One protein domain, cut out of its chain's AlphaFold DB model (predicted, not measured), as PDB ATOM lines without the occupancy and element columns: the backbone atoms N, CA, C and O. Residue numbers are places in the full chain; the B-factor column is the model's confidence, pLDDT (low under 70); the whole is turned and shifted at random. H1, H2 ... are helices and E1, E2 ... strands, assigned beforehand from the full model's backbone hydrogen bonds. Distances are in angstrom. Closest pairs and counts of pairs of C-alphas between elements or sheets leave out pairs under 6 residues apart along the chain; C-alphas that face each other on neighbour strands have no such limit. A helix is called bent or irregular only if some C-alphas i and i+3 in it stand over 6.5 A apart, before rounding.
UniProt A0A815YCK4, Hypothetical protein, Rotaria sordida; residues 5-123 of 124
ATOM      1  N   VAL A   5      25.665  47.833 -34.607       98.62
ATOM      2  CA  VAL A   5      26.212  48.160 -35.927       98.62
ATOM      3  C   VAL A   5      25.147  47.828 -36.962       98.62
ATOM      4  O   VAL A   5      24.676  46.696 -37.000       98.62
ATOM      5  N   CYS A   6      24.761  48.800 -37.783       98.44
ATOM      6  CA  CYS A   6      23.696  48.640 -38.772       98.44
ATOM      7  C   CYS A   6      24.253  48.792 -40.186       98.44
ATOM      8  O   CYS A   6      24.973  49.751 -40.464       98.44
ATOM      9  N   ILE A   7      23.881  47.868 -41.067       98.44
ATOM     10  CA  ILE A   7      24.187  47.872 -42.501       98.44
ATOM     11  C   ILE A   7      22.983  47.345 -43.291       98.44
ATOM     12  O   ILE A   7      22.032  46.824 -42.709       98.44
ATOM     13  N   SER A   8      23.027  47.476 -44.612       98.12
ATOM     14  CA  SER A   8      21.999  47.005 -45.543       98.12
ATOM     15  C   SER A   8      22.584  46.942 -46.958       98.12
ATOM     16  O   SER A   8      23.702  47.427 -47.163       98.12
ATOM     17  N   ASP A   9      21.846  46.368 -47.911       98.25
ATOM     18  CA  ASP A   9      22.094  46.507 -49.358       98.25
ATOM     19  C   ASP A   9      23.506  46.070 -49.782       98.25
ATOM     20  O   ASP A   9      24.179  46.691 -50.611       98.25
ATOM     21  N   THR A  10      24.006  44.992 -49.174       98.44
ATOM     22  CA  THR A  10      25.350  44.498 -49.485       98.44
ATOM     23  C   THR A  10      25.419  43.841 -50.858       98.44
ATOM     24  O   THR A  10      26.501  43.816 -51.444       98.44
ATOM     25  N   HIS A  11      24.304  43.338 -51.404       98.06
ATOM     26  CA  HIS A  11      24.220  42.736 -52.741       98.06
ATOM     27  C   HIS A  11      25.376  41.773 -53.053       98.06
ATOM     28  O   HIS A  11      26.086  41.907 -54.056       98.06
ATOM     29  N   SER A  12      25.619  40.829 -52.141       97.50
ATOM     30  CA  SER A  12      26.711  39.852 -52.228       97.50
ATOM     31  C   SER A  12      28.134  40.432 -52.217       97.50
ATOM     32  O   SER A  12      29.093  39.758 -52.602       97.50
ATOM     33  N   ARG A  13      28.307  41.669 -51.739       96.88
ATOM     34  CA  ARG A  13      29.611  42.316 -51.546       96.88
ATOM     35  C   ARG A  13      29.914  42.400 -50.062       96.88
ATOM     36  O   ARG A  13      29.234  43.100 -49.330       96.88
ATOM     37  N   TYR A  14      30.980  41.731 -49.635       92.62
ATOM     38  CA  TYR A  14      31.344  41.631 -48.216       92.62
ATOM     39  C   TYR A  14      32.772  42.110 -47.914       92.62
ATOM     40  O   TYR A  14      33.317  41.853 -46.844       92.62
ATOM     41  N   GLN A  15      33.412  42.769 -48.883       91.75
ATOM     42  CA  GLN A  15      34.793  43.245 -48.788       91.75
ATOM     43  C   GLN A  15      34.832  44.661 -48.207       91.75
ATOM     44  O   GLN A  15      35.198  45.618 -48.885       91.75
ATOM     45  N   PHE A  16      34.407  44.795 -46.955       93.06
ATOM     46  CA  PHE A  16      34.500  46.040 -46.201       93.06
ATOM     47  C   PHE A  16      34.734  45.750 -44.723       93.06
ATOM     48  O   PHE A  16      34.384  44.687 -44.208       93.06
ATOM     49  N   GLU A  17      35.337  46.713 -44.037       93.88
ATOM     50  CA  GLU A  17      35.551  46.626 -42.601       93.88
ATOM     51  C   GLU A  17      34.311  47.099 -41.851       93.88
ATOM     52  O   GLU A  17      33.688  48.103 -42.204       93.88
ATOM     53  N   LEU A  18      33.970  46.380 -40.786       97.50
ATOM     54  CA  LEU A  18      32.923  46.777 -39.861       97.50
ATOM     55  C   LEU A  18      33.535  47.145 -38.504       97.50
ATOM     56  O   LEU A  18      34.430  46.442 -38.026       97.50
ATOM     57  N   PRO A  19      33.046  48.205 -37.836       97.56
ATOM     58  CA  PRO A  19      33.523  48.565 -36.508       97.56
ATOM     59  C   PRO A  19      33.115  47.511 -35.471       97.56
ATOM     60  O   PRO A  19      32.052  46.903 -35.574       97.56
ATOM     61  N   ALA A  20      33.908  47.339 -34.413       96.81
ATOM     62  CA  ALA A  20      33.526  46.475 -33.294       96.81
ATOM     63  C   ALA A  20      32.201  46.935 -32.649       96.81
ATOM     64  O   ALA A  20      31.980  48.140 -32.472       96.81
ATOM     65  N   GLY A  21      31.359  45.974 -32.258       97.75
ATOM     66  CA  GLY A  21      30.078  46.178 -31.578       97.75
ATOM     67  C   GLY A  21      29.519  44.872 -31.015       97.75
ATOM     68  O   GLY A  21      30.105  43.817 -31.217       97.75
ATOM     69  N   ASP A  22      28.393  44.934 -30.311       98.31
ATOM     70  CA  ASP A  22      27.794  43.765 -29.652       98.31
ATOM     71  C   ASP A  22      26.799  43.040 -30.568       98.31
ATOM     72  O   ASP A  22      26.718  41.808 -30.569       98.31
ATOM     73  N   ILE A  23      26.041  43.822 -31.345       98.69
ATOM     74  CA  ILE A  23      24.953  43.361 -32.209       98.69
ATOM     75  C   ILE A  23      25.153  43.944 -33.609       98.69
ATOM     76  O   ILE A  23      25.275  45.160 -33.758       98.69
ATOM     77  N   LEU A  24      25.152  43.089 -34.626       98.75
ATOM     78  CA  LEU A  24      25.030  43.482 -36.028       98.75
ATOM     79  C   LEU A  24      23.558  43.418 -36.446       98.75
ATOM     80  O   LEU A  24      22.868  42.456 -36.119       98.75
ATOM     81  N   VAL A  25      23.097  44.402 -37.209       98.69
ATOM     82  CA  VAL A  25      21.807  44.380 -37.903       98.69
ATOM     83  C   VAL A  25      22.066  44.516 -39.400       98.69
ATOM     84  O   VAL A  25      22.701  45.484 -39.818       98.69
ATOM     85  N   HIS A  26      21.575  43.563 -40.195       98.50
ATOM     86  CA  HIS A  26      21.532  43.671 -41.655       98.50
ATOM     87  C   HIS A  26      20.084  43.847 -42.116       98.50
ATOM     88  O   HIS A  26      19.265  42.940 -41.955       98.50
ATOM     89  N   ALA A  27      19.766  45.002 -42.695       98.00
ATOM     90  CA  ALA A  27      18.393  45.424 -42.979       98.00
ATOM     91  C   ALA A  27      17.866  45.009 -44.374       98.00
ATOM     92  O   ALA A  27      17.057  45.726 -44.955       98.00
ATOM     93  N   GLY A  28      18.272  43.834 -44.871       98.00
ATOM     94  CA  GLY A  28      17.853  43.311 -46.182       98.00
ATOM     95  C   GLY A  28      18.817  43.574 -47.338       98.00
ATOM     96  O   GLY A  28      19.844  44.233 -47.170       98.00
ATOM     97  N   ASP A  29      18.499  42.993 -48.494       98.38
ATOM     98  CA  ASP A  29      19.246  43.080 -49.755       98.38
ATOM     99  C   ASP A  29      20.696  42.585 -49.632       98.38
ATOM    100  O   ASP A  29      21.661  43.195 -50.102       98.38
ATOM    101  N   PHE A  30      20.868  41.442 -48.962       98.44
ATOM    102  CA  PHE A  30      22.183  40.811 -48.817       98.44
ATOM    103  C   PHE A  30      22.587  39.944 -50.013       98.44
ATOM    104  O   PHE A  30      23.776  39.638 -50.191       98.44
ATOM    105  N   THR A  31      21.624  39.559 -50.845       98.44
ATOM    106  CA  THR A  31      21.841  38.893 -52.131       98.44
ATOM    107  C   THR A  31      21.663  39.857 -53.306       98.44
ATOM    108  O   THR A  31      21.182  40.984 -53.153       98.44
ATOM    109  N   LEU A  32      22.099  39.442 -54.498       97.25
ATOM    110  CA  LEU A  32      21.841  40.195 -55.725       97.25
ATOM    111  C   LEU A  32      20.497  39.792 -56.342       97.25
ATOM    112  O   LEU A  32      19.779  40.654 -56.854       97.25
ATOM    113  N   SER A  33      20.166  38.499 -56.307       96.75
ATOM    114  CA  SER A  33      18.907  37.977 -56.848       96.75
ATOM    115  C   SER A  33      18.363  36.762 -56.088       96.75
ATOM    116  O   SER A  33      17.529  36.031 -56.614       96.75
ATOM    117  N   GLY A  34      18.828  36.496 -54.868       97.31
ATOM    118  CA  GLY A  34      18.384  35.344 -54.086       97.31
ATOM    119  C   GLY A  34      18.879  33.997 -54.624       97.31
ATOM    120  O   GLY A  34      18.176  32.998 -54.520       97.31
ATOM    121  N   LEU A  35      20.068  33.913 -55.227       97.50
ATOM    122  CA  LEU A  35      20.616  32.595 -55.583       97.50
ATOM    123  C   LEU A  35      20.978  31.795 -54.323       97.50
ATOM    124  O   LEU A  35      21.452  32.362 -53.338       97.50
ATOM    125  N   GLN A  36      20.861  30.459 -54.372       97.94
ATOM    126  CA  GLN A  36      21.264  29.608 -53.239       97.94
ATOM    127  C   GLN A  36      22.713  29.892 -52.813       97.94
ATOM    128  O   GLN A  36      23.002  30.039 -51.628       97.94
ATOM    129  N   THR A  37      23.617  30.032 -53.783       97.75
ATOM    130  CA  THR A  37      25.035  30.324 -53.537       97.75
ATOM    131  C   THR A  37      25.257  31.694 -52.896       97.75
ATOM    132  O   THR A  37      26.206  31.863 -52.132       97.75
ATOM    133  N   GLU A  38      24.401  32.680 -53.169       98.38
ATOM    134  CA  GLU A  38      24.471  34.008 -52.552       98.38
ATOM    135  C   GLU A  38      24.081  33.936 -51.077       98.38
ATOM    136  O   GLU A  38      24.808  34.456 -50.230       98.38
ATOM    137  N   VAL A  39      23.006  33.210 -50.753       98.62
ATOM    138  CA  VAL A  39      22.586  32.970 -49.363       98.62
ATOM    139  C   VAL A  39      23.647  32.172 -48.598       98.62
ATOM    140  O   VAL A  39      24.008  32.535 -47.480       98.62
ATOM    141  N   GLU A  40      24.216  31.124 -49.197       98.62
ATOM    142  CA  GLU A  40      25.300  30.341 -48.586       98.62
ATOM    143  C   GLU A  40      26.544  31.196 -48.301       98.62
ATOM    144  O   GLU A  40      27.125  31.122 -47.212       98.62
ATOM    145  N   ASN A  41      26.945  32.039 -49.257       98.69
ATOM    146  CA  ASN A  41      28.072  32.955 -49.089       98.69
ATOM    147  C   ASN A  41      27.795  34.011 -48.015       98.69
ATOM    148  O   ASN A  41      28.689  34.318 -47.225       98.69
ATOM    149  N   PHE A  42      26.566  34.520 -47.944       98.69
ATOM    150  CA  PHE A  42      26.145  35.449 -46.905       98.69
ATOM    151  C   PHE A  42      26.221  34.821 -45.511       98.69
ATOM    152  O   PHE A  42      26.844  35.382 -44.609       98.69
ATOM    153  N   ILE A  43      25.671  33.613 -45.341       98.75
ATOM    154  CA  ILE A  43      25.750  32.855 -44.085       98.75
ATOM    155  C   ILE A  43      27.213  32.625 -43.701       98.75
ATOM    156  O   ILE A  43      27.601  32.844 -42.554       98.75
ATOM    157  N   LYS A  44      28.055  32.216 -44.658       98.62
ATOM    158  CA  LYS A  44      29.493  32.026 -44.429       98.62
ATOM    159  C   LYS A  44      30.171  33.317 -43.967       98.62
ATOM    160  O   LYS A  44      30.991  33.273 -43.049       98.62
ATOM    161  N   TRP A  45      29.826  34.451 -44.570       98.56
ATOM    162  CA  TRP A  45      30.336  35.750 -44.153       98.56
ATOM    163  C   TRP A  45      29.879  36.104 -42.733       98.56
ATOM    164  O   TRP A  45      30.731  36.383 -41.893       98.56
ATOM    165  N   LEU A  46      28.591  35.974 -42.404       98.56
ATOM    166  CA  LEU A  46      28.075  36.221 -41.050       98.56
ATOM    167  C   LEU A  46      28.767  35.359 -39.985       98.56
ATOM    168  O   LEU A  46      29.113  35.863 -38.915       98.56
ATOM    169  N   LYS A  47      29.017  34.077 -40.284       98.50
ATOM    170  CA  LYS A  47      29.754  33.162 -39.395       98.50
ATOM    171  C   LYS A  47      31.185  33.631 -39.124       98.50
ATOM    172  O   LYS A  47      31.705  33.384 -38.040       98.50
ATOM    173  N   SER A  48      31.813  34.321 -40.078       97.94
ATOM    174  CA  SER A  48      33.168  34.865 -39.917       97.94
ATOM    175  C   SER A  48      33.236  36.113 -39.028       97.94
ATOM    176  O   SER A  48      34.304  36.426 -38.508       97.94
ATOM    177  N   LEU A  49      32.109  36.802 -38.808       97.75
ATOM    178  CA  LEU A  49      32.032  38.010 -37.983       97.75
ATOM    179  C   LEU A  49      31.950  37.655 -36.491       97.75
ATOM    180  O   LEU A  49      30.905  37.779 -35.845       97.75
ATOM    181  N   THR A  50      33.056  37.170 -35.937       96.69
ATOM    182  CA  THR A  50      33.147  36.713 -34.540       96.69
ATOM    183  C   THR A  50      33.127  37.852 -33.521       96.69
ATOM    184  O   THR A  50      32.877  37.603 -32.345       96.69
ATOM    185  N   GLN A  51      33.325  39.102 -33.951       97.00
ATOM    186  CA  GLN A  51      33.275  40.276 -33.077       97.00
ATOM    187  C   GLN A  51      31.861  40.651 -32.607       97.00
ATOM    188  O   GLN A  51      31.750  41.425 -31.665       97.00
ATOM    189  N   TYR A  52      30.801  40.115 -33.229       98.44
ATOM    190  CA  TYR A  52      29.412  40.335 -32.805       98.44
ATOM    191  C   TYR A  52      28.839  39.084 -32.153       98.44
ATOM    192  O   TYR A  52      28.841  38.002 -32.753       98.44
ATOM    193  N   ARG A  53      28.253  39.248 -30.965       97.88
ATOM    194  CA  ARG A  53      27.528  38.168 -30.287       97.88
ATOM    195  C   ARG A  53      26.228  37.829 -31.009       97.88
ATOM    196  O   ARG A  53      25.876  36.660 -31.088       97.88
ATOM    197  N   LEU A  54      25.523  38.840 -31.517       98.56
ATOM    198  CA  LEU A  54      24.263  38.673 -32.241       98.56
ATOM    199  C   LEU A  54      24.349  39.303 -33.628       98.56
ATOM    200  O   LEU A  54      24.912  40.385 -33.784       98.56
ATOM    201  N   LYS A  55      23.757  38.646 -34.625       98.69
ATOM    202  CA  LYS A  55      23.511  39.193 -35.960       98.69
ATOM    203  C   LYS A  55      22.026  39.040 -36.275       98.69
ATOM    204  O   LYS A  55      21.558  37.920 -36.449       98.69
ATOM    205  N   ILE A  56      21.295  40.149 -36.313       98.56
ATOM    206  CA  ILE A  56      19.866  40.193 -36.638       98.56
ATOM    207  C   ILE A  56      19.718  40.522 -38.120       98.56
ATOM    208  O   ILE A  56      20.220  41.551 -38.575       98.56
ATOM    209  N   ILE A  57      19.041  39.657 -38.865       98.44
ATOM    210  CA  ILE A  57      18.919  39.752 -40.317       98.44
ATOM    211  C   ILE A  57      17.444  39.743 -40.707       98.44
ATOM    212  O   ILE A  57      16.675  38.943 -40.183       98.44
ATOM    213  N   ILE A  58      17.073  40.595 -41.656       98.50
ATOM    214  CA  ILE A  58      15.809  40.511 -42.395       98.50
ATOM    215  C   ILE A  58      16.111  40.396 -43.891       98.50
ATOM    216  O   ILE A  58      17.199  40.783 -44.320       98.50
ATOM    217  N   ALA A  59      15.163  39.878 -44.670       98.06
ATOM    218  CA  ALA A  59      15.221  39.913 -46.129       98.06
ATOM    219  C   ALA A  59      14.816  41.290 -46.683       98.06
ATOM    220  O   ALA A  59      14.019  42.018 -46.082       98.06
ATOM    221  N   GLY A  60      15.373  41.636 -47.841       97.50
ATOM    222  CA  GLY A  60      14.939  42.742 -48.691       97.50
ATOM    223  C   GLY A  60      14.363  42.249 -50.023       97.50
ATOM    224  O   GLY A  60      14.151  41.055 -50.229       97.50
ATOM    225  N   ASN A  61      14.082  43.168 -50.948       96.31
ATOM    226  CA  ASN A  61      13.472  42.835 -52.239       96.31
ATOM    227  C   ASN A  61      14.419  42.141 -53.230       96.31
ATOM    228  O   ASN A  61      13.937  41.589 -54.216       96.31
ATOM    229  N   HIS A  62      15.735  42.173 -53.013       96.75
ATOM    230  CA  HIS A  62      16.698  41.405 -53.807       96.75
ATOM    231  C   HIS A  62      16.883  39.972 -53.303       96.75
ATOM    232  O   HIS A  62      17.352  39.119 -54.057       96.75
ATOM    233  N   ASP A  63      16.437  39.672 -52.082       97.81
ATOM    234  CA  ASP A  63      16.482  38.339 -51.479       97.81
ATOM    235  C   ASP A  63      15.315  37.465 -51.963       97.81
ATOM    236  O   ASP A  63      14.585  36.863 -51.183       97.81
ATOM    237  N   LEU A  64      15.146  37.400 -53.289       97.56
ATOM    238  CA  LEU A  64      13.945  36.931 -53.987       97.56
ATOM    239  C   LEU A  64      13.418  35.586 -53.491       97.56
ATOM    240  O   LEU A  64      12.223  35.429 -53.269       97.56
ATOM    241  N   THR A  65      14.296  34.604 -53.295       97.69
ATOM    242  CA  THR A  65      13.909  33.257 -52.850       97.69
ATOM    243  C   THR A  65      13.451  33.193 -51.396       97.69
ATOM    244  O   THR A  65      13.065  32.126 -50.933       97.69
ATOM    245  N   LEU A  66      13.519  34.294 -50.651       97.19
ATOM    246  CA  LEU A  66      12.948  34.404 -49.311       97.19
ATOM    247  C   LEU A  66      11.527  34.976 -49.324       97.19
ATOM    248  O   LEU A  66      10.905  34.992 -48.272       97.19
ATOM    249  N   GLU A  67      11.001  35.334 -50.503       95.44
ATOM    250  CA  GLU A  67       9.629  35.794 -50.748       95.44
ATOM    251  C   GLU A  67       8.916  34.838 -51.736       95.44
ATOM    252  O   GLU A  67       8.811  35.135 -52.935       95.44
ATOM    253  N   PRO A  68       8.439  33.657 -51.282       94.94
ATOM    254  CA  PRO A  68       7.974  32.578 -52.160       94.94
ATOM    255  C   PRO A  68       6.883  32.986 -53.153       94.94
ATOM    256  O   PRO A  68       6.966  32.646 -54.332       94.94
ATOM    257  N   GLU A  69       5.879  33.744 -52.704       94.88
ATOM    258  CA  GLU A  69       4.748  34.154 -53.546       94.88
ATOM    259  C   GLU A  69       5.186  35.064 -54.699       94.88
ATOM    260  O   GLU A  69       4.718  34.916 -55.834       94.88
ATOM    261  N   PHE A  70       6.103  35.993 -54.415       94.69
ATOM    262  CA  PHE A  70       6.673  36.884 -55.418       94.69
ATOM    263  C   PHE A  70       7.579  36.110 -56.375       94.69
ATOM    264  O   PHE A  70       7.487  36.260 -57.599       94.69
ATOM    265  N   TYR A  71       8.441  35.255 -55.832       97.06
ATOM    266  CA  TYR A  71       9.404  34.493 -56.611       97.06
ATOM    267  C   TYR A  71       8.735  33.481 -57.547       97.06
ATOM    268  O   TYR A  71       9.127  33.374 -58.710       97.06
ATOM    269  N   GLU A  72       7.669  32.806 -57.110       96.62
ATOM    270  CA  GLU A  72       6.904  31.865 -57.940       96.62
ATOM    271  C   GLU A  72       6.424  32.509 -59.249       96.62
ATOM    272  O   GLU A  72       6.488  31.903 -60.321       96.62
ATOM    273  N   GLN A  73       6.001  33.771 -59.172       96.06
ATOM    274  CA  GLN A  73       5.456  34.525 -60.300       96.06
ATOM    275  C   GLN A  73       6.541  35.167 -61.169       96.06
ATOM    276  O   GLN A  73       6.341  35.374 -62.369       96.06
ATOM    277  N   THR A  74       7.689  35.501 -60.580       94.94
ATOM    278  CA  THR A  74       8.685  36.371 -61.216       94.94
ATOM    279  C   THR A  74      10.007  35.687 -61.533       94.94
ATOM    280  O   THR A  74      10.806  36.284 -62.253       94.94
ATOM    281  N   TRP A  75      10.251  34.441 -61.100       95.81
ATOM    282  CA  TRP A  75      11.578  33.813 -61.188       95.81
ATOM    283  C   TRP A  75      12.197  33.854 -62.589       95.81
ATOM    284  O   TRP A  75      13.400  34.035 -62.706       95.81
ATOM    285  N   LYS A  76      11.408  33.761 -63.669       96.00
ATOM    286  CA  LYS A  76      11.919  33.827 -65.055       96.00
ATOM    287  C   LYS A  76      12.526  35.184 -65.434       96.00
ATOM    288  O   LYS A  76      13.324  35.247 -66.368       96.00
ATOM    289  N   GLN A  77      12.131  36.256 -64.746       93.94
ATOM    290  CA  GLN A  77      12.662  37.606 -64.952       93.94
ATOM    291  C   GLN A  77      14.074  37.744 -64.369       93.94
ATOM    292  O   GLN A  77      14.878  38.501 -64.901       93.94
ATOM    293  N   TRP A  78      14.374  36.975 -63.320       91.56
ATOM    294  CA  TRP A  78      15.593  37.103 -62.521       91.56
ATOM    295  C   TRP A  78      16.565  35.933 -62.718       91.56
ATOM    296  O   TRP A  78      17.777  36.120 -62.716       91.56
ATOM    297  N   HIS A  79      16.050  34.725 -62.954       93.88
ATOM    298  CA  HIS A  79      16.811  33.489 -63.119       93.88
ATOM    299  C   HIS A  79      16.523  32.852 -64.483       93.88
ATOM    300  O   HIS A  79      15.514  32.181 -64.695       93.88
ATOM    301  N   HIS A  80      17.446  33.043 -65.428       88.44
ATOM    302  CA  HIS A  80      17.276  32.582 -66.814       88.44
ATOM    303  C   HIS A  80      17.612  31.104 -67.042       88.44
ATOM    304  O   HIS A  80      17.251  30.553 -68.080       88.44
ATOM    305  N   ARG A  81      18.348  30.472 -66.120       88.94
ATOM    306  CA  ARG A  81      18.808  29.082 -66.272       88.94
ATOM    307  C   ARG A  81      17.823  28.098 -65.664       88.94
ATOM    308  O   ARG A  81      17.291  27.247 -66.366       88.94
ATOM    309  N   GLU A  82      17.588  28.229 -64.365       93.25
ATOM    310  CA  GLU A  82      16.747  27.318 -63.603       93.25
ATOM    311  C   GLU A  82      16.073  28.037 -62.439       93.25
ATOM    312  O   GLU A  82      16.604  29.000 -61.878       93.25
ATOM    313  N   LYS A  83      14.902  27.529 -62.062       96.88
ATOM    314  CA  LYS A  83      14.207  27.961 -60.858       96.88
ATOM    315  C   LYS A  83      14.948  27.405 -59.641       96.88
ATOM    316  O   LYS A  83      15.088  26.196 -59.500       96.88
ATOM    317  N   GLN A  84      15.404  28.296 -58.769       97.44
ATOM    318  CA  GLN A  84      15.942  27.940 -57.455       97.44
ATOM    319  C   GLN A  84      14.877  27.291 -56.557       97.44
ATOM    320  O   GLN A  84      13.708  27.683 -56.591       97.44
ATOM    321  N   ASP A  85      15.306  26.347 -55.724       97.75
ATOM    322  CA  ASP A  85      14.498  25.738 -54.667       97.75
ATOM    323  C   ASP A  85      14.406  26.699 -53.469       97.75
ATOM    324  O   ASP A  85      15.258  26.707 -52.576       97.75
ATOM    325  N   TYR A  86      13.399  27.572 -53.494       97.12
ATOM    326  CA  TYR A  86      13.213  28.605 -52.477       97.12
ATOM    327  C   TYR A  86      12.868  28.025 -51.096       97.12
ATOM    328  O   TYR A  86      13.198  28.641 -50.085       97.12
ATOM    329  N   GLU A  87      12.270  26.832 -51.020       97.88
ATOM    330  CA  GLU A  87      11.977  26.172 -49.742       97.88
ATOM    331  C   GLU A  87      13.272  25.730 -49.066       97.88
ATOM    332  O   GLU A  87      13.516  26.051 -47.900       97.88
ATOM    333  N   LYS A  88      14.152  25.064 -49.822       98.00
ATOM    334  CA  LYS A  88      15.475  24.669 -49.336       98.00
ATOM    335  C   LYS A  88      16.319  25.882 -48.951       98.00
ATOM    336  O   LYS A  88      16.952  25.874 -47.898       98.00
ATOM    337  N   ILE A  89      16.327  26.936 -49.766       98.19
ATOM    338  CA  ILE A  89      17.056  28.173 -49.443       98.19
ATOM    339  C   ILE A  89      16.496  28.814 -48.172       98.19
ATOM    340  O   ILE A  89      17.255  29.231 -47.294       98.19
ATOM    341  N   GLY A  90      15.172  28.844 -48.039       97.75
ATOM    342  CA  GLY A  90      14.510  29.346 -46.849       97.75
ATOM    343  C   GLY A  90      14.888  28.570 -45.586       97.75
ATOM    344  O   GLY A  90      15.081  29.191 -44.540       97.75
ATOM    345  N   GLN A  91      15.058  27.248 -45.690       98.12
ATOM    346  CA  GLN A  91      15.548  26.399 -44.600       98.12
ATOM    347  C   GLN A  91      17.002  26.712 -44.223       98.12
ATOM    348  O   GLN A  91      17.315  26.700 -43.037       98.12
ATOM    349  N   LEU A  92      17.878  27.040 -45.186       98.25
ATOM    350  CA  LEU A  92      19.287  27.361 -44.906       98.25
ATOM    351  C   LEU A  92      19.435  28.561 -43.966       98.25
ATOM    352  O   LEU A  92      20.189  28.490 -43.000       98.25
ATOM    353  N   ILE A  93      18.734  29.666 -44.240       97.69
ATOM    354  CA  ILE A  93      18.848  30.897 -43.435       97.69
ATOM    355  C   ILE A  93      18.048  30.824 -42.122       97.69
ATOM    356  O   ILE A  93      18.351  31.552 -41.178       97.69
ATOM    357  N   ARG A  94      17.053  29.927 -42.046       97.12
ATOM    358  CA  ARG A  94      16.216  29.678 -40.857       97.12
ATOM    359  C   ARG A  94      16.702  28.487 -40.015       97.12
ATOM    360  O   ARG A  94      16.012  28.098 -39.075       97.12
ATOM    361  N   ASP A  95      17.857  27.903 -40.334       98.06
ATOM    362  CA  ASP A  95      18.416  26.773 -39.590       98.06
ATOM    363  C   ASP A  95      18.662  27.172 -38.116       98.06
ATOM    364  O   ASP A  95      19.430  28.107 -37.855       98.06
ATOM    365  N   PRO A  96      18.053  26.479 -37.131       97.69
ATOM    366  CA  PRO A  96      18.207  26.807 -35.714       97.69
ATOM    367  C   PRO A  96      19.658  26.802 -35.212       97.69
ATOM    368  O   PRO A  96      19.975  27.537 -34.275       97.69
ATOM    369  N   SER A  97      20.547  26.023 -35.839       98.31
ATOM    370  CA  SER A  97      21.973  25.990 -35.486       98.31
ATOM    371  C   SER A  97      22.671  27.331 -35.723       98.31
ATOM    372  O   SER A  97      23.635  27.672 -35.040       98.31
ATOM    373  N   LEU A  98      22.169  28.154 -36.651       98.62
ATOM    374  CA  LEU A  98      22.693  29.501 -36.880       98.62
ATOM    375  C   LEU A  98      22.502  30.394 -35.651       98.62
ATOM    376  O   LEU A  98      23.411  31.146 -35.286       98.62
ATOM    377  N   ALA A  99      21.358  30.259 -34.979       97.56
ATOM    378  CA  ALA A  99      21.064  30.979 -33.752       97.56
ATOM    379  C   ALA A  99      21.914  30.461 -32.585       97.56
ATOM    380  O   ALA A  99      22.534  31.263 -31.885       97.56
ATOM    381  N   THR A 100      21.972  29.138 -32.387       97.44
ATOM    382  CA  THR A 100      22.655  28.539 -31.228       97.44
ATOM    383  C   THR A 100      24.172  28.642 -31.308       97.44
ATOM    384  O   THR A 100      24.811  28.921 -30.295       97.44
ATOM    385  N   ASP A 101      24.746  28.458 -32.495       98.12
ATOM    386  CA  ASP A 101      26.193  28.280 -32.644       98.12
ATOM    387  C   ASP A 101      26.894  29.579 -33.062       98.12
ATOM    388  O   ASP A 101      28.077  29.769 -32.778       98.12
ATOM    389  N   TYR A 102      26.177  30.489 -33.735       98.56
ATOM    390  CA  TYR A 102      26.761  31.696 -34.339       98.56
ATOM    391  C   TYR A 102      26.055  33.005 -33.958       98.56
ATOM    392  O   TYR A 102      26.530  34.084 -34.346       98.56
ATOM    393  N   GLY A 103      24.937  32.929 -33.225       98.38
ATOM    394  CA  GLY A 103      24.123  34.087 -32.856       98.38
ATOM    395  C   GLY A 103      23.468  34.781 -34.052       98.38
ATOM    396  O   GLY A 103      23.218  35.983 -33.991       98.38
ATOM    397  N   ILE A 104      23.244  34.068 -35.157       98.75
ATOM    398  CA  ILE A 104      22.590  34.593 -36.361       98.75
ATOM    399  C   ILE A 104      21.087  34.336 -36.243       98.75
ATOM    400  O   ILE A 104      20.657  33.188 -36.168       98.75
ATOM    401  N   ILE A 105      20.295  35.405 -36.241       98.31
ATOM    402  CA  ILE A 105      18.838  35.367 -36.121       98.31
ATOM    403  C   ILE A 105      18.239  35.985 -37.380       98.31
ATOM    404  O   ILE A 105      18.405  37.181 -37.623       98.31
ATOM    405  N   TYR A 106      17.534  35.178 -38.166       98.25
ATOM    406  CA  TYR A 106      16.708  35.660 -39.269       98.25
ATOM    407  C   TYR A 106      15.294  35.967 -38.766       98.25
ATOM    408  O   TYR A 106      14.697  35.135 -38.079       98.25
ATOM    409  N   LEU A 107      14.773  37.146 -39.104       97.44
ATOM    410  CA  LEU A 107      13.427  37.587 -38.756       97.44
ATOM    411  C   LEU A 107      12.588  37.865 -40.016       97.44
ATOM    412  O   LEU A 107      13.026  38.530 -40.950       97.44
ATOM    413  N   GLU A 108      11.363  37.366 -39.975       94.88
ATOM    414  CA  GLU A 108      10.243  37.481 -40.899       94.88
ATOM    415  C   GLU A 108       8.943  37.375 -40.075       94.88
ATOM    416  O   GLU A 108       8.616  36.309 -39.544       94.88
ATOM    417  N   GLN A 109       8.230  38.492 -39.923       92.81
ATOM    418  CA  GLN A 109       6.953  38.607 -39.197       92.81
ATOM    419  C   GLN A 109       6.943  38.124 -37.727       92.81
ATOM    420  O   GLN A 109       5.891  37.803 -37.170       92.81
ATOM    421  N   GLN A 110       8.092  38.095 -37.054       94.81
ATOM    422  CA  GLN A 110       8.220  37.777 -35.630       94.81
ATOM    423  C   GLN A 110       9.153  38.749 -34.897       94.81
ATOM    424  O   GLN A 110       9.901  39.524 -35.496       94.81
ATOM    425  N   GLU A 111       9.087  38.719 -33.566       96.06
ATOM    426  CA  GLU A 111       9.979  39.486 -32.700       96.06
ATOM    427  C   GLU A 111      11.077  38.612 -32.093       96.06
ATOM    428  O   GLU A 111      10.886  37.425 -31.829       96.06
ATOM    429  N   PHE A 112      12.219  39.231 -31.809       97.44
ATOM    430  CA  PHE A 112      13.289  38.650 -31.009       97.44
ATOM    431  C   PHE A 112      13.654  39.593 -29.866       97.44
ATOM    432  O   PHE A 112      13.841  40.793 -30.072       97.44
ATOM    433  N   ILE A 113      13.773  39.041 -28.658       97.94
ATOM    434  CA  ILE A 113      14.160  39.780 -27.453       97.94
ATOM    435  C   ILE A 113      15.528  39.281 -26.997       97.94
ATOM    436  O   ILE A 113      15.662  38.138 -26.547       97.94
ATOM    437  N   ASP A 114      16.532  40.153 -27.055       97.38
ATOM    438  CA  ASP A 114      17.855  39.861 -26.514       97.38
ATOM    439  C   ASP A 114      17.814  39.888 -24.984       97.38
ATOM    440  O   ASP A 114      17.781  40.950 -24.364       97.38
ATOM    441  N   GLN A 115      17.864  38.709 -24.366       95.69
ATOM    442  CA  GLN A 115      17.768  38.549 -22.911       95.69
ATOM    443  C   GLN A 115      18.876  39.282 -22.141       95.69
ATOM    444  O   GLN A 115      18.680  39.640 -20.982       95.69
ATOM    445  N   GLN A 116      20.033  39.533 -22.766       94.88
ATOM    446  CA  GLN A 116      21.136  40.232 -22.104       94.88
ATOM    447  C   GLN A 116      20.888  41.742 -21.985       94.88
ATOM    448  O   GLN A 116      21.335  42.362 -21.022       94.88
ATOM    449  N   THR A 117      20.220  42.346 -22.968       96.50
ATOM    450  CA  THR A 117      20.074  43.810 -23.056       96.50
ATOM    451  C   THR A 117      18.636  44.291 -22.891       96.50
ATOM    452  O   THR A 117      18.421  45.476 -22.656       96.50
ATOM    453  N   GLY A 118      17.653  43.394 -23.018       97.19
ATOM    454  CA  GLY A 118      16.229  43.722 -23.068       97.19
ATOM    455  C   GLY A 118      15.788  44.372 -24.384       97.19
ATOM    456  O   GLY A 118      14.623  44.749 -24.509       97.19
ATOM    457  N   LEU A 119      16.689  44.521 -25.363       97.31
ATOM    458  CA  LEU A 119      16.357  45.084 -26.667       97.31
ATOM    459  C   LEU A 119      15.462  44.125 -27.446       97.31
ATOM    460  O   LEU A 119      15.669  42.910 -27.441       97.31
ATOM    461  N   LYS A 120      14.491  44.704 -28.149       97.75
ATOM    462  CA  LYS A 120      13.550  43.978 -28.985       97.75
ATOM    463  C   LYS A 120      13.726  44.366 -30.450       97.75
ATOM    464  O   LYS A 120      13.795  45.549 -30.772       97.75
ATOM    465  N   PHE A 121      13.768  43.358 -31.311       97.69
ATOM    466  CA  PHE A 121      13.882  43.475 -32.760       97.69
ATOM    467  C   PHE A 121      12.642  42.867 -33.408       97.69
ATOM    468  O   PHE A 121      12.141  41.854 -32.925       97.69
ATOM    469  N   TYR A 122      12.165  43.475 -34.489       95.94
ATOM    470  CA  TYR A 122      10.990  43.029 -35.234       95.94
ATOM    471  C   TYR A 122      11.380  42.760 -36.687       95.94
ATOM    472  O   TYR A 122      12.020  43.609 -37.311       95.94
ATOM    473  N   GLY A 123      11.015  41.581 -37.194       90.19
ATOM    474  CA  GLY A 123      11.125  41.236 -38.608       90.19
ATOM    475  C   GLY A 123      10.095  41.971 -39.458       90.19
ATOM    476  O   GLY A 123       9.041  42.367 -38.953       90.19
TER     477      GLY A 123
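AT A GLANCE: This is residues 5 to 123 of the 124 residues of the protein "Hypothetical protein" of Rotaria sordida (UniProt A0A815YCK4). A short, twisted sheet of four parallel strands, E1 to E4, stands between helix H1, which only grazes it, and the small E5-E6 hairpin over its other face. H3 runs side by side with H1, H4 continues the sheet beyond E4, and H2 lies past the ends of the strands, at one end of the longest axis. The 119 printed residues hold four named helices and six named strands, along the chain E1, E2, H1, E3, H2, H3, H4, E4, E5, E6; the class is mixed, helices and strands. The whole is compact, with a radius of gyration of the C-alphas of 14.3 A and spans of 44 by 30 by 21 A.

IN THESE COORDINATES: Start at C-alpha 5, at (26.212, 48.160, -35.927), where E1 runs over residues 5 to 7. Its sheet goes on with E2, residues 23 to 27, 12.8 A; E3, residues 54 to 58, 13.3 A; and E4, residues 104 to 106. Find C-alpha 36 at (21.264, 29.608, -53.239); from there H1 runs to residue 48, 18.6 A. H2 spans residues 68 to 78, 13.6 A, and is irregular: C-alphas 73 and 76 are 8.1 A apart. H3 is residues 86 to 93, 10.9 A, and H4 residues 96 to 102, 9.9 A. E5, residues 111 to 113, and E6, residues 120 to 122, form a hairpin; E6 ends at (10.990, 43.029, -35.234).

HOW THE PARTS SIT: Across the sheet, in the order E1, E2, E3, E4, look for N 5 and O 23 at 2.8 A, N 24 and O 54 at 2.8 A, and N 57 and O 105 at 2.8 A. E2, H1 and E3 form a strand-helix-strand unit, two parallel neighbour strands with a helix between, its crossover right-handed; E3, H2 H3 H4 and E4 form another. H1 only grazes the sheet, with residues 43 to 47. H1 and H3 touch, the same way at a shallow tilt of 5 degrees, the C-alphas of Gln 36 and Ile 89 closest at 5.8 A. H4 is at the sheet's level, height 0.8 A. H2 and H3 are close but not clearly touching, about perpendicular at 75 degrees, C-alphas of Pro 68 and Tyr 86 closest at 6.6 A. E5 and E6 are antiparallel, N 121 and O 112 at 2.8 A; the closest C-alphas of E3 and E6, Ile 56 and Phe 121, are 7.8 A apart. In H1, H3 and H4 every O i to N i+4 pair is within hydrogen-bond range; H2 has 3 of 7, and 5 of 8 O i to N i+3 pairs.

THE WHOLE: The two C-alphas farthest apart, of Arg 81 and Gly 118, are 45.7 A apart. The printed part has no cut. The E1 to E2 link, residues 8 to 22, is long. Mean pLDDT of the printed part is 97.0; no printed residue is under 70.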